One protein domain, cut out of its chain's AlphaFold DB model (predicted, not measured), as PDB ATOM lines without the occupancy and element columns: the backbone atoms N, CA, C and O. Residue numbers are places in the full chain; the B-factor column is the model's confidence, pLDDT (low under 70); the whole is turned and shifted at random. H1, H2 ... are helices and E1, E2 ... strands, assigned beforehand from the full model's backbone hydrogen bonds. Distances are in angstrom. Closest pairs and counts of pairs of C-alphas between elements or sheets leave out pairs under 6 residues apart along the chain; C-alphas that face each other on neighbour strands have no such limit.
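This is residues 41 to 218 of the 228 residues of an uncharacterized protein of Deltaproteobacteria bacterium (UniProt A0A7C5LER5). Two sheets lie face to face as a sandwich with their strands crossed: a twisted sheet of six strands, E2 E1 E10 E9 E8 E6, covers a smaller sheet of four, E3 E4 E5 E7. The short helix H1 grazes both sheets at one end. The printed part has 178 residues, of which under half, 80, are in named elements, in the order E1 E2 E3 E4 E5 H1 E6 E7 E8 E9 E10; both sheets are antiparallel and the class is mostly strand. The whole is compact, with a radius of gyration of the C-alphas of 16.6 A and spans of 53 by 37 by 32 A.

E1, residues 41 to 49, and E2, residues 72 to 74, form a hairpin, with N 46 and O 72 3.1 A apart. E3, residues 78 to 83, E4, residues 89 to 94, and E5, residues 104 to 110, form a meander, each strand the antiparallel neighbour of the one before; N 80 and O 92 are 2.8 A apart, N 91 and O 108 2.7 A. H1, residues 113 to 119, only grazes this sheet with residues 113 to 116; every O i to N i+4 pair in it is within hydrogen-bond range. E6, residues 126 to 130, is an edge strand of the larger sheet. E7, residues 146 to 151, is E5's antiparallel neighbour, with N 107 and O 148 2.8 A apart. E8, residues 165 to 173, E9, residues 184 to 194, and E10, residues 207 to 217, form a second meander; N 168 and O 190 are 2.9 A apart, N 208 and O 193 2.7 A. E8 is also the neighbour of E6, with N 128 and O 169 2.8 A apart, and E10 of E1, with N 45 and O 211 2.8 A apart. The two sheets' facing parts are 10.0 A centre to centre, and their strands stand at 73 degrees. The closest C-alphas of E7 and E8, Val 147 and Gly 165, are 6.0 A apart.

E1 begins at C-alpha 41, (169.686, 219.464, 248.991), and is 25.5 A long. E8 is 22.2 A long, E9 30.2 A and E10 30.7 A; they bend by 53, 58 and 53 degrees at residues 168, 190 and 211. E10 ends at C-alpha 217, (175.766, 226.329, 245.847).

The C-alphas farthest apart, those of Ser 179 and Gln 201, are 55.6 A apart. The printed part has no cut. The links E1 to E2, E6 to E7, E7 to E8 and E9 to E10 are long. The mean pLDDT of the printed part is 86.3; 16 residues are under 70, among them 65 to 68 and 178 to 181.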
ATOM      1  N   THR A  41     170.636 220.551 248.805       91.38
ATOM      2  CA  THR A  41     169.686 219.464 248.991       91.38
ATOM      3  C   THR A  41     170.028 218.359 248.014       91.38
ATOM      4  O   THR A  41     170.391 218.632 246.870       91.38
ATOM      5  N   GLY A  42     169.864 217.115 248.431       91.12
ATOM      6  CA  GLY A  42     169.967 215.970 247.547       91.12
ATOM      7  C   GLY A  42     169.156 214.815 248.096       91.12
ATOM      8  O   GLY A  42     168.808 214.796 249.273       91.12
ATOM      9  N   TYR A  43     168.830 213.877 247.225       92.50
ATOM     10  CA  TYR A  43     168.015 212.721 247.569       92.50
ATOM     11  C   TYR A  43     168.478 211.544 246.732       92.50
ATOM     12  O   TYR A  43     168.328 211.599 245.508       92.50
ATOM     13  N   PHE A  44     169.082 210.528 247.357       92.94
ATOM     14  CA  PHE A  44     169.530 209.332 246.648       92.94
ATOM     15  C   PHE A  44     168.798 208.104 247.170       92.94
ATOM     16  O   PHE A  44     168.685 207.892 248.374       92.94
ATOM     17  N   HIS A  45     168.339 207.272 246.257       92.00
ATOM     18  CA  HIS A  45     167.543 206.098 246.550       92.00
ATOM     19  C   HIS A  45     167.868 204.989 245.553       92.00
ATOM     20  O   HIS A  45     168.456 205.234 244.496       92.00
ATOM     21  N   GLY A  46     167.521 203.757 245.896       88.94
ATOM     22  CA  GLY A  46     167.657 202.635 244.984       88.94
ATOM     23  C   GLY A  46     167.817 201.313 245.713       88.94
ATOM     24  O   GLY A  46     167.269 201.117 246.800       88.94
ATOM     25  N   CYS A  47     168.564 200.397 245.102       88.69
ATOM     26  CA  CYS A  47     168.720 199.047 245.629       88.69
ATOM     27  C   CYS A  47     170.182 198.704 245.839       88.69
ATOM     28  O   CYS A  47     170.960 198.674 244.885       88.69
ATOM     29  N   LEU A  48     170.521 198.392 247.082       86.31
ATOM     30  CA  LEU A  48     171.804 197.854 247.489       86.31
ATOM     31  C   LEU A  48     171.673 196.340 247.674       86.31
ATOM     32  O   LEU A  48     170.984 195.874 248.585       86.31
ATOM     33  N   TYR A  49     172.371 195.585 246.830       85.31
ATOM     34  CA  TYR A  49     172.640 194.171 247.043       85.31
ATOM     35  C   TYR A  49     174.078 194.017 247.534       85.31
ATOM     36  O   TYR A  49     175.028 194.050 246.747       85.31
ATOM     37  N   TYR A  50     174.238 193.879 248.849       82.62
ATOM     38  CA  TYR A  50     175.541 193.692 249.478       82.62
ATOM     39  C   TYR A  50     175.415 192.765 250.694       82.62
ATOM     40  O   TYR A  50     175.388 193.222 251.841       82.62
ATOM     41  N   PRO A  51     175.336 191.440 250.467       75.69
ATOM     42  CA  PRO A  51     175.130 190.468 251.544       75.69
ATOM     43  C   PRO A  51     176.263 190.477 252.585       75.69
ATOM     44  O   PRO A  51     176.052 190.099 253.735       75.69
ATOM     45  N   GLU A  52     177.454 190.953 252.214       76.81
ATOM     46  CA  GLU A  52     178.606 191.088 253.112       76.81
ATOM     47  C   GLU A  52     178.434 192.197 254.170       76.81
ATOM     48  O   GLU A  52     179.128 192.162 255.183       76.81
ATOM     49  N   CYS A  53     177.489 193.140 254.010       76.12
ATOM     50  CA  CYS A  53     177.229 194.173 255.026       76.12
ATOM     51  C   CYS A  53     176.494 193.618 256.259       76.12
ATOM     52  O   CYS A  53     176.256 194.363 257.199       76.12
ATOM     53  N   ASN A  54     176.167 192.315 256.282       65.69
ATOM     54  CA  ASN A  54     175.527 191.601 257.396       65.69
ATOM     55  C   ASN A  54     174.206 192.235 257.883       65.69
ATOM     56  O   ASN A  54     173.822 192.087 259.041       65.69
ATOM     57  N   GLU A  55     173.501 192.931 256.993       69.50
ATOM     58  CA  GLU A  55     172.180 193.494 257.256       69.50
ATOM     59  C   GLU A  55     171.171 192.839 256.308       69.50
ATOM     60  O   GLU A  55     171.286 192.961 255.088       69.50
ATOM     61  N   GLU A  56     170.163 192.152 256.859       72.75
ATOM     62  CA  GLU A  56     169.152 191.411 256.080       72.75
ATOM     63  C   GLU A  56     168.462 192.285 255.015       72.75
ATOM     64  O   GLU A  56     168.075 191.788 253.957       72.75
ATOM     65  N   LYS A  57     168.371 193.601 255.247       78.62
ATOM     66  CA  LYS A  57     167.768 194.558 254.309       78.62
ATOM     67  C   LYS A  57     168.540 194.734 252.994       78.62
ATOM     68  O   LYS A  57     167.914 195.143 252.025       78.62
ATOM     69  N   TYR A  58     169.831 194.396 252.901       80.50
ATOM     70  CA  TYR A  58     170.641 194.572 251.676       80.50
ATOM     71  C   TYR A  58     170.807 193.290 250.852       80.50
ATOM     72  O   TYR A  58     171.834 193.065 250.211       80.50
ATOM     73  N   THR A  59     169.788 192.431 250.880       75.38
ATOM     74  CA  THR A  59     169.793 191.119 250.214       75.38
ATOM     75  C   THR A  59     168.914 191.055 248.964       75.38
ATOM     76  O   THR A  59     168.859 190.010 248.323       75.38
ATOM     77  N   VAL A  60     168.274 192.163 248.571       74.12
ATOM     78  CA  VAL A  60     167.431 192.240 247.366       74.12
ATOM     79  C   VAL A  60     168.316 192.286 246.115       74.12
ATOM     80  O   VAL A  60     169.064 193.254 245.960       74.12
ATOM     81  N   PRO A  61     168.273 191.279 245.221       71.62
ATOM     82  CA  PRO A  61     169.113 191.259 244.029       71.62
ATOM     83  C   PRO A  61     168.787 192.409 243.060       71.62
ATOM     84  O   PRO A  61     167.626 192.808 242.944       71.62
ATOM     85  N   PRO A  62     169.762 192.899 242.272       67.81
ATOM     86  CA  PRO A  62     169.550 194.026 241.357       67.81
ATOM     87  C   PRO A  62     168.455 193.791 240.307       67.81
ATOM     88  O   PRO A  62     167.824 194.743 239.858       67.81
ATOM     89  N   GLN A  63     168.209 192.538 239.911       73.38
ATOM     90  CA  GLN A  63     167.167 192.177 238.939       73.38
ATOM     91  C   GLN A  63     165.747 192.417 239.472       73.38
ATOM     92  O   GLN A  63     164.812 192.532 238.685       73.38
ATOM     93  N   GLU A  64     165.593 192.499 240.792       74.25
ATOM     94  CA  GLU A  64     164.325 192.745 241.482       74.25
ATOM     95  C   GLU A  64     164.184 194.214 241.915       74.25
ATOM     96  O   GLU A  64     163.211 194.585 242.578       74.25
ATOM     97  N   CYS A  65     165.139 195.063 241.512       69.88
ATOM     98  CA  CYS A  65     165.164 196.482 241.830       69.88
ATOM     99  C   CYS A  65     164.123 197.265 241.016       69.88
ATOM    100  O   CYS A  65     164.420 197.841 239.966       69.88
ATOM    101  N   ALA A  66     162.892 197.281 241.518       69.81
ATOM    102  CA  ALA A  66     161.830 198.188 241.100       69.81
ATOM    103  C   ALA A  66     161.710 199.363 242.088       69.81
ATOM    104  O   ALA A  66     162.188 199.263 243.217       69.81
ATOM    105  N   ALA A  67     161.069 200.465 241.682       67.12
ATOM    106  CA  ALA A  67     160.912 201.660 242.524       67.12
ATOM    107  C   ALA A  67     160.188 201.354 243.853       67.12
ATOM    108  O   ALA A  67     160.467 201.950 244.887       67.12
ATOM    109  N   GLU A  68     159.280 200.384 243.839       68.44
ATOM    110  CA  GLU A  68     158.564 199.869 245.006       68.44
ATOM    111  C   GLU A  68     159.399 198.959 245.930       68.44
ATOM    112  O   GLU A  68     158.972 198.692 247.052       68.44
ATOM    113  N   ASN A  69     160.577 198.506 245.485       70.06
ATOM    114  CA  ASN A  69     161.445 197.553 246.190       70.06
ATOM    115  C   ASN A  69     162.815 198.152 246.546       70.06
ATOM    116  O   ASN A  69     163.799 197.431 246.730       70.06
ATOM    117  N   GLU A  70     162.896 199.476 246.633       81.56
ATOM    118  CA  GLU A  70     164.107 200.168 247.056       81.56
ATOM    119  C   GLU A  70     164.387 199.894 248.536       81.56
ATOM    120  O   GLU A  70     163.535 200.079 249.405       81.56
ATOM    121  N   ASN A  71     165.598 199.429 248.828       86.38
ATOM    122  CA  ASN A  71     166.038 199.068 250.178       86.38
ATOM    123  C   ASN A  71     167.159 199.979 250.694       86.38
ATOM    124  O   ASN A  71     167.629 199.807 251.822       86.38
ATOM    125  N   TYR A  72     167.599 200.927 249.867       88.88
ATOM    126  CA  TYR A  72     168.689 201.827 250.175       88.88
ATOM    127  C   TYR A  72     168.267 203.275 249.974       88.88
ATOM    128  O   TYR A  72     167.691 203.646 248.950       88.88
ATOM    129  N   PHE A  73     168.594 204.097 250.965       90.81
ATOM    130  CA  PHE A  73     168.299 205.515 250.962       90.81
ATOM    131  C   PHE A  73     169.449 206.299 251.592       90.81
ATOM    132  O   PHE A  73     169.884 205.991 252.704       90.81
ATOM    133  N   LEU A  74     169.909 207.334 250.892       91.38
ATOM    134  CA  LEU A  74     170.891 208.290 251.381       91.38
ATOM    135  C   LEU A  74     170.297 209.699 251.310       91.38
ATOM    136  O   LEU A  74     169.928 210.185 250.240       91.38
ATOM    137  N   ASN A  75     170.271 210.371 252.457       93.25
ATOM    138  CA  ASN A  75     169.939 211.785 252.569       93.25
ATOM    139  C   ASN A  75     171.239 212.579 252.773       93.25
ATOM    140  O   ASN A  75     171.686 212.689 253.914       93.25
ATOM    141  N   PRO A  76     171.914 213.039 251.703       93.06
ATOM    142  CA  PRO A  76     173.177 213.746 251.838       93.06
ATOM    143  C   PRO A  76     172.999 215.120 252.491       93.06
ATOM    144  O   PRO A  76     172.155 215.913 252.076       93.06
ATOM    145  N   GLU A  77     173.846 215.419 253.472       90.94
ATOM    146  CA  GLU A  77     173.875 216.707 254.180       90.94
ATOM    147  C   GLU A  77     175.161 217.498 253.909       90.94
ATOM    148  O   GLU A  77     175.282 218.661 254.296       90.94
ATOM    149  N   PHE A  78     176.134 216.886 253.230       90.75
ATOM    150  CA  PHE A  78     177.400 217.520 252.894       90.75
ATOM    151  C   PHE A  78     177.625 217.534 251.386       90.75
ATOM    152  O   PHE A  78     177.607 216.496 250.723       90.75
ATOM    153  N   PHE A  79     177.915 218.727 250.870       91.31
ATOM    154  CA  PHE A  79     178.194 218.967 249.463       91.31
ATOM    155  C   PHE A  79     179.469 219.792 249.341       91.31
ATOM    156  O   PHE A  79     179.623 220.851 249.959       91.31
ATOM    157  N   ALA A  80     180.389 219.314 248.518       89.38
ATOM    158  CA  ALA A  80     181.582 220.049 248.163       89.38
ATOM    159  C   ALA A  80     181.889 219.889 246.682       89.38
ATOM    160  O   ALA A  80     181.541 218.885 246.060       89.38
ATOM    161  N   ALA A  81     182.583 220.876 246.129       89.75
ATOM    162  CA  ALA A  81     183.223 220.708 244.844       89.75
ATOM    163  C   ALA A  81     184.624 221.315 244.838       89.75
ATOM    164  O   ALA A  81     184.922 222.252 245.579       89.75
ATOM    165  N   GLU A  82     185.482 220.783 243.980       88.81
ATOM    166  CA  GLU A  82     186.849 221.239 243.787       88.81
ATOM    167  C   GLU A  82     187.182 221.203 242.299       88.81
ATOM    168  O   GLU A  82     187.039 220.179 241.637       88.81
ATOM    169  N   THR A  83     187.623 222.331 241.752       89.00
ATOM    170  CA  THR A  83     188.090 222.397 240.364       89.00
ATOM    171  C   THR A  83     189.564 222.024 240.301       89.00
ATOM    172  O   THR A  83     190.362 222.572 241.063       89.00
ATOM    173  N   THR A  84     189.945 221.165 239.365       88.75
ATOM    174  CA  THR A  84     191.337 220.753 239.156       88.75
ATOM    175  C   THR A  84     192.030 221.646 238.127       88.75
ATOM    176  O   THR A  84     191.392 222.311 237.310       88.75
ATOM    177  N   SER A  85     193.366 221.631 238.109       87.62
ATOM    178  CA  SER A  85     194.159 222.336 237.087       87.62
ATOM    179  C   SER A  85     193.957 221.800 235.668       87.62
ATOM    180  O   SER A  85     194.364 222.453 234.712       87.62
ATOM    181  N   ASN A  86     193.361 220.613 235.527       88.38
ATOM    182  CA  ASN A  86     193.169 219.938 234.246       88.38
ATOM    183  C   ASN A  86     191.792 220.233 233.628       88.38
ATOM    184  O   ASN A  86     191.410 219.578 232.665       88.38
ATOM    185  N   GLY A  87     191.042 221.200 234.171       90.31
ATOM    186  CA  GLY A  87     189.719 221.561 233.655       90.31
ATOM    187  C   GLY A  87     188.610 220.590 234.068       90.31
ATOM    188  O   GLY A  87     187.587 220.499 233.393       90.31
ATOM    189  N   GLU A  88     188.797 219.864 235.171       93.50
ATOM    190  CA  GLU A  88     187.776 218.990 235.755       93.50
ATOM    191  C   GLU A  88     187.171 219.640 236.999       93.50
ATOM    192  O   GLU A  88     187.828 220.434 237.674       93.50
ATOM    193  N   ILE A  89     185.945 219.259 237.342       92.38
ATOM    194  CA  ILE A  89     185.360 219.535 238.651       92.38
ATOM    195  C   ILE A  89     185.046 218.215 239.351       92.38
ATOM    196  O   ILE A  89     184.419 217.314 238.791       92.38
ATOM    197  N   ILE A  90     185.539 218.087 240.575       93.56
ATOM    198  CA  ILE A  90     185.284 216.967 241.471       93.56
ATOM    199  C   ILE A  90     184.135 217.388 242.375       93.56
ATOM    200  O   ILE A  90     184.260 218.373 243.092       93.56
ATOM    201  N   LEU A  91     183.029 216.658 242.341       93.69
ATOM    202  CA  LEU A  91     181.865 216.834 243.200       93.69
ATOM    203  C   LEU A  91     181.889 215.746 244.270       93.69
ATOM    204  O   LEU A  91     182.034 214.563 243.959       93.69
ATOM    205  N   LYS A  92     181.729 216.144 245.526       93.19
ATOM    206  CA  LYS A  92     181.675 215.252 246.681       93.19
ATOM    207  C   LYS A  92     180.351 215.460 247.396       93.19
ATOM    208  O   LYS A  92     180.064 216.564 247.851       93.19
ATOM    209  N   ILE A  93     179.561 214.398 247.493       94.38
ATOM    210  CA  ILE A  93     178.224 214.425 248.083       94.38
ATOM    211  C   ILE A  93     178.165 213.320 249.131       94.38
ATOM    212  O   ILE A  93     178.413 212.162 248.807       94.38
ATOM    213  N   GLN A  94     177.919 213.660 250.392       93.69
ATOM    214  CA  GLN A  94     178.069 212.725 251.512       93.69
ATOM    215  C   GLN A  94     176.891 212.804 252.467       93.69
ATOM    216  O   GLN A  94     176.257 213.853 252.586       93.69
ATOM    217  N   LYS A  95     176.650 211.702 253.189       92.69
ATOM    218  CA  LYS A  95     175.654 211.646 254.264       92.69
ATOM    219  C   LYS A  95     175.887 212.743 255.295       92.69
ATOM    220  O   LYS A  95     174.963 213.472 255.614       92.69
ATOM    221  N   SER A  96     177.121 212.866 255.777       89.19
ATOM    222  CA  SER A  96     177.510 213.820 256.812       89.19
ATOM    223  C   SER A  96     178.818 214.528 256.453       89.19
ATOM    224  O   SER A  96     179.511 214.171 255.499       89.19
ATOM    225  N   SER A  97     179.179 215.542 257.241       84.81
ATOM    226  CA  SER A  97     180.463 216.243 257.128       84.81
ATOM    227  C   SER A  97     181.639 215.490 257.760       84.81
ATOM    228  O   SER A  97     182.715 216.070 257.921       84.81
ATOM    229  N   GLU A  98     181.439 214.246 258.198       85.00
ATOM    230  CA  GLU A  98     182.502 213.434 258.781       85.00
ATOM    231  C   GLU A  98     183.564 213.053 257.740       85.00
ATOM    232  O   GLU A  98     183.425 213.264 256.526       85.00
ATOM    233  N   TYR A  99     184.678 212.496 258.218       78.62
ATOM    234  CA  TYR A  99     185.737 212.031 257.335       78.62
ATOM    235  C   TYR A  99     185.193 210.999 256.351       78.62
ATOM    236  O   TYR A  99     184.369 210.165 256.698       78.62
ATOM    237  N   MET A 100     185.708 211.016 255.119       79.12
ATOM    238  CA  MET A 100     185.249 210.121 254.048       79.12
ATOM    239  C   MET A 100     185.265 208.640 254.456       79.12
ATOM    240  O   MET A 100     184.425 207.883 254.001       79.12
ATOM    241  N   ILE A 101     186.183 208.249 255.344       81.31
ATOM    242  CA  ILE A 101     186.322 206.885 255.875       81.31
ATOM    243  C   ILE A 101     185.237 206.496 256.900       81.31
ATOM    244  O   ILE A 101     185.211 205.354 257.335       81.31
ATOM    245  N   GLN A 102     184.382 207.433 257.318       86.94
ATOM    246  CA  GLN A 102     183.339 207.261 258.344       86.94
ATOM    247  C   GLN A 102     181.923 207.525 257.822       86.94
ATOM    248  O   GLN A 102     180.962 207.264 258.528       86.94
ATOM    249  N   THR A 103     181.776 208.043 256.603       90.81
ATOM    250  CA  THR A 103     180.471 208.377 256.020       90.81
ATOM    251  C   THR A 103     180.295 207.685 254.683       90.81
ATOM    252  O   THR A 103     181.257 207.477 253.949       90.81
ATOM    253  N   ASP A 104     179.046 207.417 254.323       92.56
ATOM    254  CA  ASP A 104     178.677 207.096 252.949       92.56
ATOM    255  C   ASP A 104     178.784 208.335 252.056       92.56
ATOM    256  O   ASP A 104     178.604 209.476 252.515       92.56
ATOM    257  N   GLY A 105     179.029 208.119 250.768       93.81
ATOM    258  CA  GLY A 105     179.000 209.205 249.805       93.81
ATOM    259  C   GLY A 105     179.293 208.814 248.365       93.81
ATOM    260  O   GLY A 105     179.717 207.710 248.035       93.81
ATOM    261  N   LEU A 106     179.066 209.798 247.504       95.00
ATOM    262  CA  LEU A 106     179.234 209.766 246.064       95.00
ATOM    263  C   LEU A 106     180.297 210.793 245.665       95.00
ATOM    264  O   LEU A 106     180.254 211.959 246.066       95.00
ATOM    265  N   LEU A 107     181.254 210.348 244.862       94.94
ATOM    266  CA  LEU A 107     182.243 211.184 244.201       94.94
ATOM    267  C   LEU A 107     181.938 211.188 242.704       94.94
ATOM    268  O   LEU A 107     181.867 210.123 242.094       94.94
ATOM    269  N   ILE A 108     181.790 212.367 242.109       95.88
ATOM    270  CA  ILE A 108     181.583 212.538 240.667       95.88
ATOM    271  C   ILE A 108     182.710 213.413 240.138       95.88
ATOM    272  O   ILE A 108     182.953 214.491 240.664       95.88
ATOM    273  N   ILE A 109     183.398 212.977 239.090       95.50
ATOM    274  CA  ILE A 109     184.407 213.779 238.404       95.50
ATOM    275  C   ILE A 109     183.879 214.104 237.015       95.50
ATOM    276  O   ILE A 109     183.700 213.210 236.180       95.50
ATOM    277  N   VAL A 110     183.634 215.392 236.794       96.00
ATOM    278  CA  VAL A 110     183.100 215.937 235.551       96.00
ATOM    279  C   VAL A 110     184.237 216.622 234.787       96.00
ATOM    280  O   VAL A 110     184.771 217.630 235.263       96.00
ATOM    281  N   PRO A 111     184.653 216.089 233.627       95.69
ATOM    282  CA  PRO A 111     185.653 216.735 232.789       95.69
ATOM    283  C   PRO A 111     185.063 217.935 232.041       95.69
ATOM    284  O   PRO A 111     183.850 218.049 231.879       95.69
ATOM    285  N   CYS A 112     185.936 218.816 231.553       94.25
ATOM    286  CA  CYS A 112     185.576 219.959 230.709       94.25
ATOM    287  C   CYS A 112     184.474 220.854 231.313       94.25
ATOM    288  O   CYS A 112     183.615 221.363 230.588       94.25
ATOM    289  N   TYR A 113     184.467 221.045 232.638       92.12
ATOM    290  CA  TYR A 113     183.340 221.684 233.332       92.12
ATOM    291  C   TYR A 113     183.082 223.126 232.860       92.12
ATOM    292  O   TYR A 113     181.935 223.567 232.829       92.12
ATOM    293  N   GLU A 114     184.126 223.845 232.435       91.00
ATOM    294  CA  GLU A 114     184.019 225.207 231.897       91.00
ATOM    295  C   GLU A 114     183.305 225.231 230.538       91.00
ATOM    296  O   GLU A 114     182.496 226.119 230.269       91.00
ATOM    297  N   ASP A 115     183.559 224.240 229.681       91.88
ATOM    298  CA  ASP A 115     182.902 224.104 228.375       91.88
ATOM    299  C   ASP A 115     181.437 223.704 228.545       91.88
ATOM    300  O   ASP A 115     180.556 224.254 227.876       91.88
ATOM    301  N   LEU A 116     181.169 222.791 229.481       92.25
ATOM    302  CA  LEU A 116     179.815 222.392 229.859       92.25
ATOM    303  C   LEU A 116     179.040 223.578 230.427       92.25
ATOM    304  O   LEU A 116     177.929 223.853 229.979       92.25
ATOM    305  N   SER A 117     179.642 224.336 231.345       92.00
ATOM    306  CA  SER A 117     178.998 225.515 231.921       92.00
ATOM    307  C   SER A 117     178.642 226.553 230.861       92.00
ATOM    308  O   SER A 117     177.554 227.121 230.933       92.00
ATOM    309  N   ARG A 118     179.524 226.800 229.884       91.44
ATOM    310  CA  ARG A 118     179.235 227.707 228.762       91.44
ATOM    311  C   ARG A 118     178.127 227.160 227.867       91.44
ATOM    312  O   ARG A 118     177.248 227.903 227.448       91.44
ATOM    313  N   SER A 119     178.137 225.860 227.595       92.44
ATOM    314  CA  SER A 119     177.114 225.216 226.762       92.44
ATOM    315  C   SER A 119     175.722 225.328 227.394       92.44
ATOM    316  O   SER A 119     174.759 225.678 226.704       92.44
ATOM    317  N   LEU A 120     175.635 225.161 228.717       92.75
ATOM    318  CA  LEU A 120     174.404 225.328 229.490       92.75
ATOM    319  C   LEU A 120     173.876 226.777 229.509       92.75
ATOM    320  O   LEU A 120     172.740 226.989 229.918       92.75
ATOM    321  N   GLU A 121     174.625 227.794 229.063       90.06
ATOM    322  CA  GLU A 121     174.069 229.148 228.857       90.06
ATOM    323  C   GLU A 121     173.030 229.178 227.728       90.06
ATOM    324  O   GLU A 121     172.137 230.023 227.721       90.06
ATOM    325  N   SER A 122     173.146 228.240 226.786       91.44
ATOM    326  CA  SER A 122     172.289 228.120 225.603       91.44
ATOM    327  C   SER A 122     171.393 226.877 225.607       91.44
ATOM    328  O   SER A 122     170.571 226.715 224.706       91.44
ATOM    329  N   GLN A 123     171.557 225.998 226.597       93.44
ATOM    330  CA  GLN A 123     170.867 224.715 226.710       93.44
ATOM    331  C   GLN A 123     170.237 224.579 228.094       93.44
ATOM    332  O   GLN A 123     170.772 225.083 229.075       93.44
ATOM    333  N   GLU A 124     169.107 223.880 228.172       94.00
ATOM    334  CA  GLU A 124     168.436 223.610 229.448       94.00
ATOM    335  C   GLU A 124     169.205 222.583 230.289       94.00
ATOM    336  O   GLU A 124     169.279 222.713 231.507       94.00
ATOM    337  N   TYR A 125     169.797 221.579 229.641       96.50
ATOM    338  CA  TYR A 125     170.562 220.526 230.298       96.50
ATOM    339  C   TYR A 125     171.568 219.881 229.339       96.50
ATOM    340  O   TYR A 125     171.443 220.006 228.118       96.50
ATOM    341  N   ILE A 126     172.540 219.158 229.898       96.50
ATOM    342  CA  ILE A 126     173.494 218.315 229.170       96.50
ATOM    343  C   ILE A 126     173.507 216.922 229.792       96.50
ATOM    344  O   ILE A 126     173.740 216.780 230.993       96.50
ATOM    345  N   ASP A 127     173.319 215.901 228.961       97.12
ATOM    346  CA  ASP A 127     173.466 214.509 229.375       97.12
ATOM    347  C   ASP A 127     174.920 214.053 229.239       97.12
ATOM    348  O   ASP A 127     175.567 214.234 228.205       97.12
ATOM    349  N   MET A 128     175.422 213.415 230.290       96.12
ATOM    350  CA  MET A 128     176.723 212.764 230.323       96.12
ATOM    351  C   MET A 128     176.568 211.284 230.654       96.12
ATOM    352  O   MET A 128     175.633 210.868 231.341       96.12
ATOM    353  N   VAL A 129     177.522 210.484 230.186       96.31
ATOM    354  CA  VAL A 129     177.501 209.028 230.350       96.31
ATOM    355  C   VAL A 129     178.576 208.610 231.342       96.31
ATOM    356  O   VAL A 129     179.709 209.076 231.265       96.31
ATOM    357  N   VAL A 130     178.255 207.695 232.251       95.00
ATOM    358  CA  VAL A 130     179.263 206.891 232.943       95.00
ATOM    359  C   VAL A 130     179.467 205.625 232.099       95.00
ATOM    360  O   VAL A 130     178.604 204.743 232.117       95.00
ATOM    361  N   PRO A 131     180.542 205.533 231.298       91.81
ATOM    362  CA  PRO A 131     180.711 204.427 230.362       91.81
ATOM    363  C   PRO A 131     181.081 203.120 231.051       91.81
ATOM    364  O   PRO A 131     181.802 203.109 232.051       91.81
ATOM    365  N   ALA A 132     180.712 202.004 230.424       88.31
ATOM    366  CA  ALA A 132     181.354 200.731 230.722       88.31
ATOM    367  C   ALA A 132     182.849 200.790 230.356       88.31
ATOM    368  O   ALA A 132     183.249 201.494 229.427       88.31
ATOM    369  N   GLN A 133     183.693 200.002 231.034       83.31
ATOM    370  CA  GLN A 133     185.146 199.975 230.781       83.31
ATOM    371  C   GLN A 133     185.500 199.728 229.302       83.31
ATOM    372  O   GLN A 133     186.472 200.279 228.788       83.31
ATOM    373  N   THR A 134     184.682 198.948 228.594       83.94
ATOM    374  CA  THR A 134     184.842 198.643 227.165       83.94
ATOM    375  C   THR A 134     184.535 199.819 226.232       83.94
ATOM    376  O   THR A 134     184.945 199.789 225.077       83.94
ATOM    377  N   GLU A 135     183.843 200.854 226.712       86.81
ATOM    378  CA  GLU A 135     183.347 201.992 225.918       86.81
ATOM    379  C   GLU A 135     184.149 203.283 226.151       86.81
ATOM    380  O   GLU A 135     184.005 204.260 225.416       86.81
ATOM    381  N   ILE A 136     185.038 203.300 227.152       86.38
ATOM    382  CA  ILE A 136     185.808 204.494 227.546       86.38
ATOM    383  C   ILE A 136     186.598 205.094 226.376       86.38
ATOM    384  O   ILE A 136     186.738 206.314 226.299       86.38
ATOM    385  N   ALA A 137     187.134 204.248 225.490       87.62
ATOM    386  CA  ALA A 137     187.948 204.673 224.353       87.62
ATOM    387  C   ALA A 137     187.121 205.184 223.161       87.62
ATOM    388  O   ALA A 137     187.665 205.879 222.306       87.62
ATOM    389  N   SER A 138     185.831 204.838 223.084       89.75
ATOM    390  CA  SER A 138     184.946 205.242 221.985       89.75
ATOM    391  C   SER A 138     184.179 206.533 222.263       89.75
ATOM    392  O   SER A 138     183.659 207.133 221.324       89.75
ATOM    393  N   LEU A 139     184.094 206.961 223.525       90.00
ATOM    394  CA  LEU A 139     183.389 208.184 223.901       90.00
ATOM    395  C   LEU A 139     184.335 209.391 223.992       90.00
ATOM    396  O   LEU A 139     185.442 209.265 224.526       90.00
ATOM    397  N   PRO A 140     183.891 210.578 223.536       93.25
ATOM    398  CA  PRO A 140     184.589 211.830 223.797       93.25
ATOM    399  C   PRO A 140     184.827 212.063 225.293       93.25
ATOM    400  O   PRO A 140     184.002 211.722 226.139       93.25
ATOM    401  N   GLU A 141     185.949 212.696 225.634       92.00
ATOM    402  CA  GLU A 141     186.297 212.958 227.032       92.00
ATOM    403  C   GLU A 141     185.272 213.852 227.738       92.00
ATOM    404  O   GLU A 141     184.837 213.527 228.835       92.00
ATOM    405  N   CYS A 142     184.816 214.921 227.086       93.56
ATOM    406  CA  CYS A 142     183.842 215.849 227.662       93.56
ATOM    407  C   CYS A 142     182.401 215.308 227.705       93.56
ATOM    408  O   CYS A 142     181.507 216.033 228.121       93.56
ATOM    409  N   SER A 143     182.148 214.070 227.261       93.19
ATOM    410  CA  SER A 143     180.829 213.423 227.365       93.19
ATOM    411  C   SER A 143     180.802 212.277 228.377       93.19
ATOM    412  O   SER A 143     179.753 211.660 228.570       93.19
ATOM    413  N   ARG A 144     181.942 211.959 229.003       94.31
ATOM    414  CA  ARG A 144     182.056 210.884 229.992       94.31
ATOM    415  C   ARG A 144     182.273 211.448 231.390       94.31
ATOM    416  O   ARG A 144     183.112 212.317 231.588       94.31
ATOM    417  N   VAL A 145     181.562 210.918 232.373       95.12
ATOM    418  CA  VAL A 145     181.766 211.212 233.795       95.12
ATOM    419  C   VAL A 145     182.361 210.007 234.499       95.12
ATOM    420  O   VAL A 145     182.117 208.859 234.125       95.12
ATOM    421  N   ARG A 146     183.164 210.264 235.529       94.56
ATOM    422  CA  ARG A 146     183.681 209.212 236.409       94.56
ATOM    423  C   ARG A 146     182.961 209.303 237.735       94.56
ATOM    424  O   ARG A 146     182.814 210.396 238.273       94.56
ATOM    425  N   VAL A 147     182.540 208.164 238.260       95.12
ATOM    426  CA  VAL A 147     181.836 208.095 239.538       95.12
ATOM    427  C   VAL A 147     182.458 207.035 240.420       95.12
ATOM    428  O   VAL A 147     182.877 205.981 239.939       95.12
ATOM    429  N   ALA A 148     182.500 207.327 241.710       93.00
ATOM    430  CA  ALA A 148     182.828 206.362 242.736       93.00
ATOM    431  C   ALA A 148     181.834 206.495 243.882       93.00
ATOM    432  O   ALA A 148     181.448 207.604 244.251       93.00
ATOM    433  N   TYR A 149     181.442 205.363 244.445       92.25
ATOM    434  CA  TYR A 149     180.516 205.316 245.566       92.25
ATOM    435  C   TYR A 149     181.141 204.560 246.727       92.25
ATOM    436  O   TYR A 149     181.805 203.551 246.503       92.25
ATOM    437  N   TYR A 150     180.959 205.039 247.952       90.81
ATOM    438  CA  TYR A 150     181.499 204.401 249.149       90.81
ATOM    439  C   TYR A 150     180.436 204.308 250.244       90.81
ATOM    440  O   TYR A 150     179.645 205.230 250.430       90.81
ATOM    441  N   LEU A 151     180.428 203.173 250.945       90.31
ATOM    442  CA  LEU A 151     179.423 202.776 251.937       90.31
ATOM    443  C   LEU A 151     180.065 202.548 253.317       90.31
ATOM    444  O   LEU A 151     179.920 201.484 253.913       90.31
ATOM    445  N   ASN A 152     180.838 203.516 253.805       89.06
ATOM    446  CA  ASN A 152     181.628 203.335 255.026       89.06
ATOM    447  C   ASN A 152     180.799 203.399 256.321       89.06
ATOM    448  O   ASN A 152     181.218 202.835 257.328       89.06
ATOM    449  N   ASP A 153     179.639 204.062 256.305       87.56
ATOM    450  CA  ASP A 153     178.711 204.118 257.444       87.56
ATOM    451  C   ASP A 153     177.694 202.973 257.371       87.56
ATOM    452  O   ASP A 153     177.474 202.251 258.341       87.56
ATOM    453  N   THR A 154     177.124 202.741 256.186       86.94
ATOM    454  CA  THR A 154     176.155 201.658 255.979       86.94
ATOM    455  C   THR A 154     176.773 200.268 256.156       86.94
ATOM    456  O   THR A 154     176.094 199.353 256.614       86.94
ATOM    457  N   CYS A 155     178.044 200.086 255.795       83.06
ATOM    458  CA  CYS A 155     178.719 198.792 255.847       83.06
ATOM    459  C   CYS A 155     179.925 198.835 256.788       83.06
ATOM    460  O   CYS A 155     181.064 198.643 256.378       83.06
ATOM    461  N   SER A 156     179.675 199.019 258.086       71.06
ATOM    462  CA  SER A 156     180.717 199.179 259.116       71.06
ATOM    463  C   SER A 156     181.699 197.996 259.256       71.06
ATOM    464  O   SER A 156     182.691 198.096 259.976       71.06
ATOM    465  N   GLY A 157     181.415 196.854 258.619       65.81
ATOM    466  CA  GLY A 157     182.261 195.656 258.607       65.81
ATOM    467  C   GLY A 157     183.421 195.682 257.602       65.81
ATOM    468  O   GLY A 157     184.264 194.784 257.650       65.81
ATOM    469  N   GLY A 158     183.497 196.679 256.712       63.69
ATOM    470  CA  GLY A 158     184.589 196.813 255.745       63.69
ATOM    471  C   GLY A 158     184.509 198.083 254.894       63.69
ATOM    472  O   GLY A 158     183.445 198.661 254.717       63.69
ATOM    473  N   GLU A 159     185.642 198.514 254.337       65.50
ATOM    474  CA  GLU A 159     185.680 199.628 253.379       65.50
ATOM    475  C   GLU A 159     185.060 199.180 252.047       65.50
ATOM    476  O   GLU A 159     185.721 198.596 251.185       65.50
ATOM    477  N   VAL A 160     183.762 199.431 251.882       71.06
ATOM    478  CA  VAL A 160     183.051 199.146 250.637       71.06
ATOM    479  C   VAL A 160     183.165 200.365 249.735       71.06
ATOM    480  O   VAL A 160     182.560 201.406 249.993       71.06
ATOM    481  N   SER A 161     183.936 200.231 248.656       78.00
ATOM    482  CA  SER A 161     184.034 201.253 247.617       78.00
ATOM    483  C   SER A 161     183.853 200.653 246.227       78.00
ATOM    484  O   SER A 161     184.459 199.647 245.863       78.00
ATOM    485  N   PHE A 162     183.017 201.304 245.431       77.56
ATOM    486  CA  PHE A 162     182.807 201.000 244.029       77.56
ATOM    487  C   PHE A 162     183.582 202.024 243.204       77.56
ATOM    488  O   PHE A 162     183.161 203.171 243.067       77.56
ATOM    489  N   GLY A 163     184.740 201.618 242.681       69.81
ATOM    490  CA  GLY A 163     185.655 202.499 241.939       69.81
ATOM    491  C   GLY A 163     185.231 202.827 240.502       69.81
ATOM    492  O   GLY A 163     185.915 203.594 239.827       69.81
ATOM    493  N   SER A 164     184.138 202.239 240.016       78.62
ATOM    494  CA  SER A 164     183.567 202.526 238.701       78.62
ATOM    495  C   SER A 164     182.108 202.085 238.647       78.62
ATOM    496  O   SER A 164     181.810 200.939 238.986       78.62
ATOM    497  N   GLY A 165     181.228 202.976 238.202       85.25
ATOM    498  CA  GLY A 165     179.847 202.646 237.850       85.25
ATOM    499  C   GLY A 165     179.615 202.670 236.340       85.25
ATOM    500  O   GLY A 165     180.547 202.883 235.565       85.25
ATOM    501  N   THR A 166     178.362 202.496 235.937       91.94
ATOM    502  CA  THR A 166     177.816 202.837 234.618       91.94
ATOM    503  C   THR A 166     176.517 203.620 234.793       91.94
ATOM    504  O   THR A 166     175.948 203.616 235.880       91.94
ATOM    505  N   GLY A 167     176.045 204.319 233.760       94.75
ATOM    506  CA  GLY A 167     174.779 205.052 233.831       94.75
ATOM    507  C   GLY A 167     174.842 206.454 233.242       94.75
ATOM    508  O   GLY A 167     175.605 206.713 232.311       94.75
ATOM    509  N   THR A 168     174.016 207.352 233.771       97.06
ATOM    510  CA  THR A 168     173.778 208.682 233.193       97.06
ATOM    511  C   THR A 168     173.737 209.772 234.254       97.06
ATOM    512  O   THR A 168     173.306 209.543 235.382       97.06
ATOM    513  N   LEU A 169     174.214 210.957 233.878       97.75
ATOM    514  CA  LEU A 169     174.302 212.146 234.718       97.75
ATOM    515  C   LEU A 169     173.809 213.331 233.881       97.75
ATOM    516  O   LEU A 169     174.461 213.719 232.913       97.75
ATOM    517  N   ARG A 170     172.642 213.873 234.227       98.06
ATOM    518  CA  ARG A 170     172.006 215.009 233.558       98.06
ATOM    519  C   ARG A 170     172.311 216.283 234.328       98.06
ATOM    520  O   ARG A 170     171.834 216.460 235.445       98.06
ATOM    521  N   ILE A 171     173.112 217.162 233.741       97.25
ATOM    522  CA  ILE A 171     173.522 218.430 234.351       97.25
ATOM    523  C   ILE A 171     172.583 219.533 233.887       97.25
ATOM    524  O   ILE A 171     172.460 219.765 232.689       97.25
ATOM    525  N   GLU A 172     171.982 220.250 234.829       96.50
ATOM    526  CA  GLU A 172     171.109 221.399 234.559       96.50
ATOM    527  C   GLU A 172     171.809 222.720 234.896       96.50
ATOM    528  O   GLU A 172     171.749 223.693 234.145       96.50
ATOM    529  N   GLU A 173     172.551 222.745 236.006       94.38
ATOM    530  CA  GLU A 173     173.389 223.879 236.389       94.38
ATOM    531  C   GLU A 173     174.802 223.395 236.703       94.38
ATOM    532  O   GLU A 173     175.006 222.399 237.400       94.38
ATOM    533  N   MET A 174     175.790 224.122 236.190       91.69
ATOM    534  CA  MET A 174     177.199 223.904 236.473       91.69
ATOM    535  C   MET A 174     177.834 225.245 236.805       91.69
ATOM    536  O   MET A 174     177.500 226.268 236.201       91.69
ATOM    537  N   TYR A 175     178.772 225.219 237.742       86.62
ATOM    538  CA  TYR A 175     179.565 226.386 238.082       86.62
ATOM    539  C   TYR A 175     180.415 226.836 236.886       86.62
ATOM    540  O   TYR A 175     181.215 226.060 236.360       86.62
ATOM    541  N   GLY A 176     180.283 228.105 236.498       80.00
ATOM    542  CA  GLY A 176     180.962 228.666 235.325       80.00
ATOM    543  C   GLY A 176     182.198 229.508 235.605       80.00
ATOM    544  O   GLY A 176     182.644 230.248 234.730       80.00
ATOM    545  N   GLY A 177     182.760 229.449 236.813       73.12
ATOM    546  CA  GLY A 177     183.924 230.269 237.149       73.12
ATOM    547  C   GLY A 177     183.570 231.678 237.632       73.12
ATOM    548  O   GLY A 177     182.408 232.045 237.797       73.12
ATOM    549  N   SER A 178     184.607 232.497 237.829       63.03
ATOM    550  CA  SER A 178     184.510 233.860 238.377       63.03
ATOM    551  C   SER A 178     183.780 234.865 237.482       63.03
ATOM    552  O   SER A 178     183.481 235.969 237.929       63.03
ATOM    553  N   SER A 179     183.527 234.518 236.222       58.59
ATOM    554  CA  SER A 179     182.815 235.360 235.257       58.59
ATOM    555  C   SER A 179     181.355 234.962 235.050       58.59
ATOM    556  O   SER A 179     180.655 235.655 234.317       58.59
ATOM    557  N   SER A 180     180.891 233.862 235.654       65.00
ATOM    558  CA  SER A 180     179.524 233.372 235.469       65.00
ATOM    559  C   SER A 180     178.626 233.766 236.641       65.00
ATOM    560  O   SER A 180     179.055 233.772 237.790       65.00
ATOM    561  N   VAL A 181     177.352 234.030 236.347       64.69
ATOM    562  CA  VAL A 181     176.301 234.255 237.360       64.69
ATOM    563  C   VAL A 181     175.857 232.929 238.011       64.69
ATOM    564  O   VAL A 181     175.121 232.928 238.994       64.69
ATOM    565  N   ARG A 182     176.292 231.782 237.471       75.88
ATOM    566  CA  ARG A 182     175.913 230.453 237.953       75.88
ATOM    567  C   ARG A 182     176.829 230.024 239.085       75.88
ATOM    568  O   ARG A 182     177.957 229.581 238.877       75.88
ATOM    569  N   GLU A 183     176.301 230.162 240.289       83.94
ATOM    570  CA  GLU A 183     176.929 229.680 241.516       83.94
ATOM    571  C   GLU A 183     176.417 228.293 241.913       83.94
ATOM    572  O   GLU A 183     176.999 227.677 242.794       83.94
ATOM    573  N   ASN A 184     175.340 227.785 241.307       90.06
ATOM    574  CA  ASN A 184     174.795 226.477 241.666       90.06
ATOM    575  C   ASN A 184     175.400 225.353 240.821       90.06
ATOM    576  O   ASN A 184     175.810 225.544 239.674       90.06
ATOM    577  N   ILE A 185     175.375 224.157 241.394       93.31
ATOM    578  CA  ILE A 185     175.577 222.891 240.705       93.31
ATOM    579  C   ILE A 185     174.316 222.065 240.940       93.31
ATOM    580  O   ILE A 185     173.969 221.776 242.088       93.31
ATOM    581  N   LYS A 186     173.633 221.707 239.851       95.75
ATOM    582  CA  LYS A 186     172.373 220.965 239.865       95.75
ATOM    583  C   LYS A 186     172.418 219.845 238.835       95.75
ATOM    584  O   LYS A 186     172.679 220.106 237.659       95.75
ATOM    585  N   ALA A 187     172.156 218.620 239.278       97.75
ATOM    586  CA  ALA A 187     172.104 217.466 238.393       97.75
ATOM    587  C   ALA A 187     171.183 216.358 238.916       97.75
ATOM    588  O   ALA A 187     170.944 216.234 240.121       97.75
ATOM    589  N   GLU A 188     170.734 215.523 237.985       98.06
ATOM    590  CA  GLU A 188     170.030 214.264 238.224       98.06
ATOM    591  C   GLU A 188     170.872 213.101 237.702       98.06
ATOM    592  O   GLU A 188     171.656 213.262 236.763       98.06
ATOM    593  N   PHE A 189     170.742 211.923 238.303       97.31
ATOM    594  CA  PHE A 189     171.522 210.764 237.896       97.31
ATOM    595  C   PHE A 189     170.804 209.433 238.104       97.31
ATOM    596  O   PHE A 189     169.957 209.283 238.985       97.31
ATOM    597  N   ASP A 190     171.224 208.452 237.307       95.94
ATOM    598  CA  ASP A 190     170.909 207.032 237.452       95.94
ATOM    599  C   ASP A 190     172.204 206.249 237.209       95.94
ATOM    600  O   ASP A 190     172.744 206.264 236.096       95.94
ATOM    601  N   PHE A 191     172.739 205.637 238.266       94.88
ATOM    602  CA  PHE A 191     174.003 204.914 238.264       94.88
ATOM    603  C   PHE A 191     173.823 203.465 238.708       94.88
ATOM    604  O   PHE A 191     173.103 203.159 239.654       94.88
ATOM    605  N   LEU A 192     174.583 202.577 238.079       92.25
ATOM    606  CA  LEU A 192     174.785 201.201 238.496       92.25
ATOM    607  C   LEU A 192     176.246 201.018 238.899       92.25
ATOM    608  O   LEU A 192     177.157 201.184 238.091       92.25
ATOM    609  N   PHE A 193     176.471 200.617 240.137       90.56
ATOM    610  CA  PHE A 193     177.766 200.194 240.642       90.56
ATOM    611  C   PHE A 193     177.734 198.686 240.827       90.56
ATOM    612  O   PHE A 193     176.812 198.168 241.441       90.56
ATOM    613  N   CYS A 194     178.733 197.973 240.330       86.06
ATOM    614  CA  CYS A 194     178.889 196.553 240.609       86.06
ATOM    615  C   CYS A 194     180.322 196.293 241.037       86.06
ATOM    616  O   CYS A 194     181.260 196.867 240.480       86.06
ATOM    617  N   ASP A 195     180.485 195.425 242.024       80.62
ATOM    618  CA  ASP A 195     181.792 194.946 242.427       80.62
ATOM    619  C   ASP A 195     182.414 194.143 241.271       80.62
ATOM    620  O   ASP A 195     181.825 193.153 240.824       80.62
ATOM    621  N   PRO A 196     183.580 194.555 240.743       71.06
ATOM    622  CA  PRO A 196     184.211 193.863 239.627       71.06
ATOM    623  C   PRO A 196     184.850 192.529 240.035       71.06
ATOM    624  O   PRO A 196     185.307 191.784 239.165       71.06
ATOM    625  N   ARG A 197     184.946 192.222 241.337       76.75
ATOM    626  CA  ARG A 197     185.465 190.938 241.819       76.75
ATOM    627  C   ARG A 197     184.524 189.819 241.366       76.75
ATOM    628  O   ARG A 197     183.314 189.902 241.549       76.75
ATOM    629  N   THR A 198     185.083 188.754 240.783       68.06
ATOM    630  CA  THR A 198     184.295 187.584 240.372       68.06
ATOM    631  C   THR A 198     183.578 187.009 241.594       68.06
ATOM    632  O   THR A 198     184.264 186.583 242.530       68.06
ATOM    633  N   PRO A 199     182.235 186.964 241.606       73.38
ATOM    634  CA  PRO A 199     181.518 186.379 242.724       73.38
ATOM    635  C   PRO A 199     181.842 184.878 242.815       73.38
ATOM    636  O   PRO A 199     182.114 184.237 241.789       73.38
ATOM    637  N   PRO A 200     181.820 184.277 244.018       72.75
ATOM    638  CA  PRO A 200     181.880 182.826 244.161       72.75
ATOM    639  C   PRO A 200     180.837 182.141 243.261       72.75
ATOM    640  O   PRO A 200     179.772 182.701 242.994       72.75
ATOM    641  N   GLN A 201     181.132 180.927 242.778       77.38
ATOM    642  CA  GLN A 201     180.244 180.213 241.850       77.38
ATOM    643  C   GLN A 201     178.793 180.181 242.355       77.38
ATOM    644  O   GLN A 201     178.523 179.720 243.463       77.38
ATOM    645  N   GLY A 202     177.868 180.647 241.511       72.69
ATOM    646  CA  GLY A 202     176.434 180.664 241.801       72.69
ATOM    647  C   GLY A 202     175.941 181.877 242.593       72.69
ATOM    648  O   GLY A 202     174.756 181.919 242.910       72.69
ATOM    649  N   GLN A 203     176.799 182.855 242.899       74.06
ATOM    650  CA  GLN A 203     176.388 184.091 243.566       74.06
ATOM    651  C   GLN A 203     176.204 185.243 242.573       74.06
ATOM    652  O   GLN A 203     176.982 185.416 241.633       74.06
ATOM    653  N   THR A 204     175.166 186.045 242.806       77.06
ATOM    654  CA  THR A 204     174.949 187.326 242.126       77.06
ATOM    655  C   THR A 204     176.048 188.310 242.543       77.06
ATOM    656  O   THR A 204     176.376 188.353 243.731       77.06
ATOM    657  N   PRO A 205     176.638 189.094 241.622       80.75
ATOM    658  CA  PRO A 205     177.597 190.128 241.998       80.75
ATOM    659  C   PRO A 205     176.942 191.168 242.911       80.75
ATOM    660  O   PRO A 205     175.790 191.551 242.697       80.75
ATOM    661  N   SER A 206     177.693 191.638 243.908       84.31
ATOM    662  CA  SER A 206     177.281 192.756 244.753       84.31
ATOM    663  C   SER A 206     177.163 194.011 243.897       84.31
ATOM    664  O   SER A 206     178.145 194.444 243.289       84.31
ATOM    665  N   CYS A 207     175.969 194.587 243.831       86.31
ATOM    666  CA  CYS A 207     175.707 195.772 243.031       86.31
ATOM    667  C   CYS A 207     174.796 196.744 243.776       86.31
ATOM    668  O   CYS A 207     174.014 196.364 244.644       86.31
ATOM    669  N   LEU A 208     174.882 198.004 243.382       88.00
ATOM    670  CA  LEU A 208     174.065 199.103 243.848       88.00
ATOM    671  C   LEU A 208     173.504 199.837 242.635       88.00
ATOM    672  O   LEU A 208     174.261 200.363 241.821       88.00
ATOM    673  N   VAL A 209     172.183 199.910 242.547       91.06
ATOM    674  CA  VAL A 209     171.498 200.867 241.676       91.06
ATOM    675  C   VAL A 209     171.216 202.105 242.513       91.06
ATOM    676  O   VAL A 209     170.565 201.994 243.549       91.06
ATOM    677  N   LEU A 210     171.712 203.260 242.084       92.69
ATOM    678  CA  LEU A 210     171.583 204.524 242.792       92.69
ATOM    679  C   LEU A 210     171.007 205.581 241.853       92.69
ATOM    680  O   LEU A 210     171.624 205.943 240.852       92.69
ATOM    681  N   ARG A 211     169.841 206.101 242.213       95.12
ATOM    682  CA  ARG A 211     169.141 207.174 241.513       95.12
ATOM    683  C   ARG A 211     169.017 208.364 242.430       95.12
ATOM    684  O   ARG A 211     168.903 208.206 243.644       95.12
ATOM    685  N   GLY A 212     169.035 209.558 241.867       95.81
ATOM    686  CA  GLY A 212     168.849 210.733 242.690       95.81
ATOM    687  C   GLY A 212     169.100 212.040 241.984       95.81
ATOM    688  O   GLY A 212     169.347 212.112 240.783       95.81
ATOM    689  N   ASN A 213     169.042 213.092 242.783       97.31
ATOM    690  CA  ASN A 213     169.390 214.436 242.364       97.31
ATOM    691  C   ASN A 213     170.145 215.158 243.474       97.31
ATOM    692  O   ASN A 213     170.102 214.768 244.646       97.31
ATOM    693  N   PHE A 214     170.840 216.219 243.087       96.25
ATOM    694  CA  PHE A 214     171.439 217.161 244.014       96.25
ATOM    695  C   PHE A 214     171.393 218.577 243.448       96.25
ATOM    696  O   PHE A 214     171.469 218.793 242.239       96.25
ATOM    697  N   ASN A 215     171.290 219.543 244.352       95.00
ATOM    698  CA  ASN A 215     171.367 220.964 244.072       95.00
ATOM    699  C   ASN A 215     172.093 221.646 245.226       95.00
ATOM    700  O   ASN A 215     171.605 221.636 246.356       95.00
ATOM    701  N   PHE A 216     173.246 222.241 244.957       92.19
ATOM    702  CA  PHE A 216     173.978 222.985 245.970       92.19
ATOM    703  C   PHE A 216     174.702 224.178 245.369       92.19
ATOM    704  O   PHE A 216     175.065 224.201 244.193       92.19
ATOM    705  N   LYS A 217     174.942 225.179 246.211       88.25
ATOM    706  CA  LYS A 217     175.766 226.329 245.847       88.25
ATOM    707  C   LYS A 217     177.241 225.986 245.947       88.25
ATOM    708  O   LYS A 217     177.708 225.532 246.986       88.25
ATOM    709  N   TYR A 218     177.979 226.271 244.889       80.81
ATOM    710  CA  TYR A 218     179.426 226.332 244.882       80.81
ATOM    711  C   TYR A 218     179.889 227.732 245.297       80.81
ATOM    712  O   TYR A 218     179.998 228.645 244.477       80.81
TER     713      TYR A 218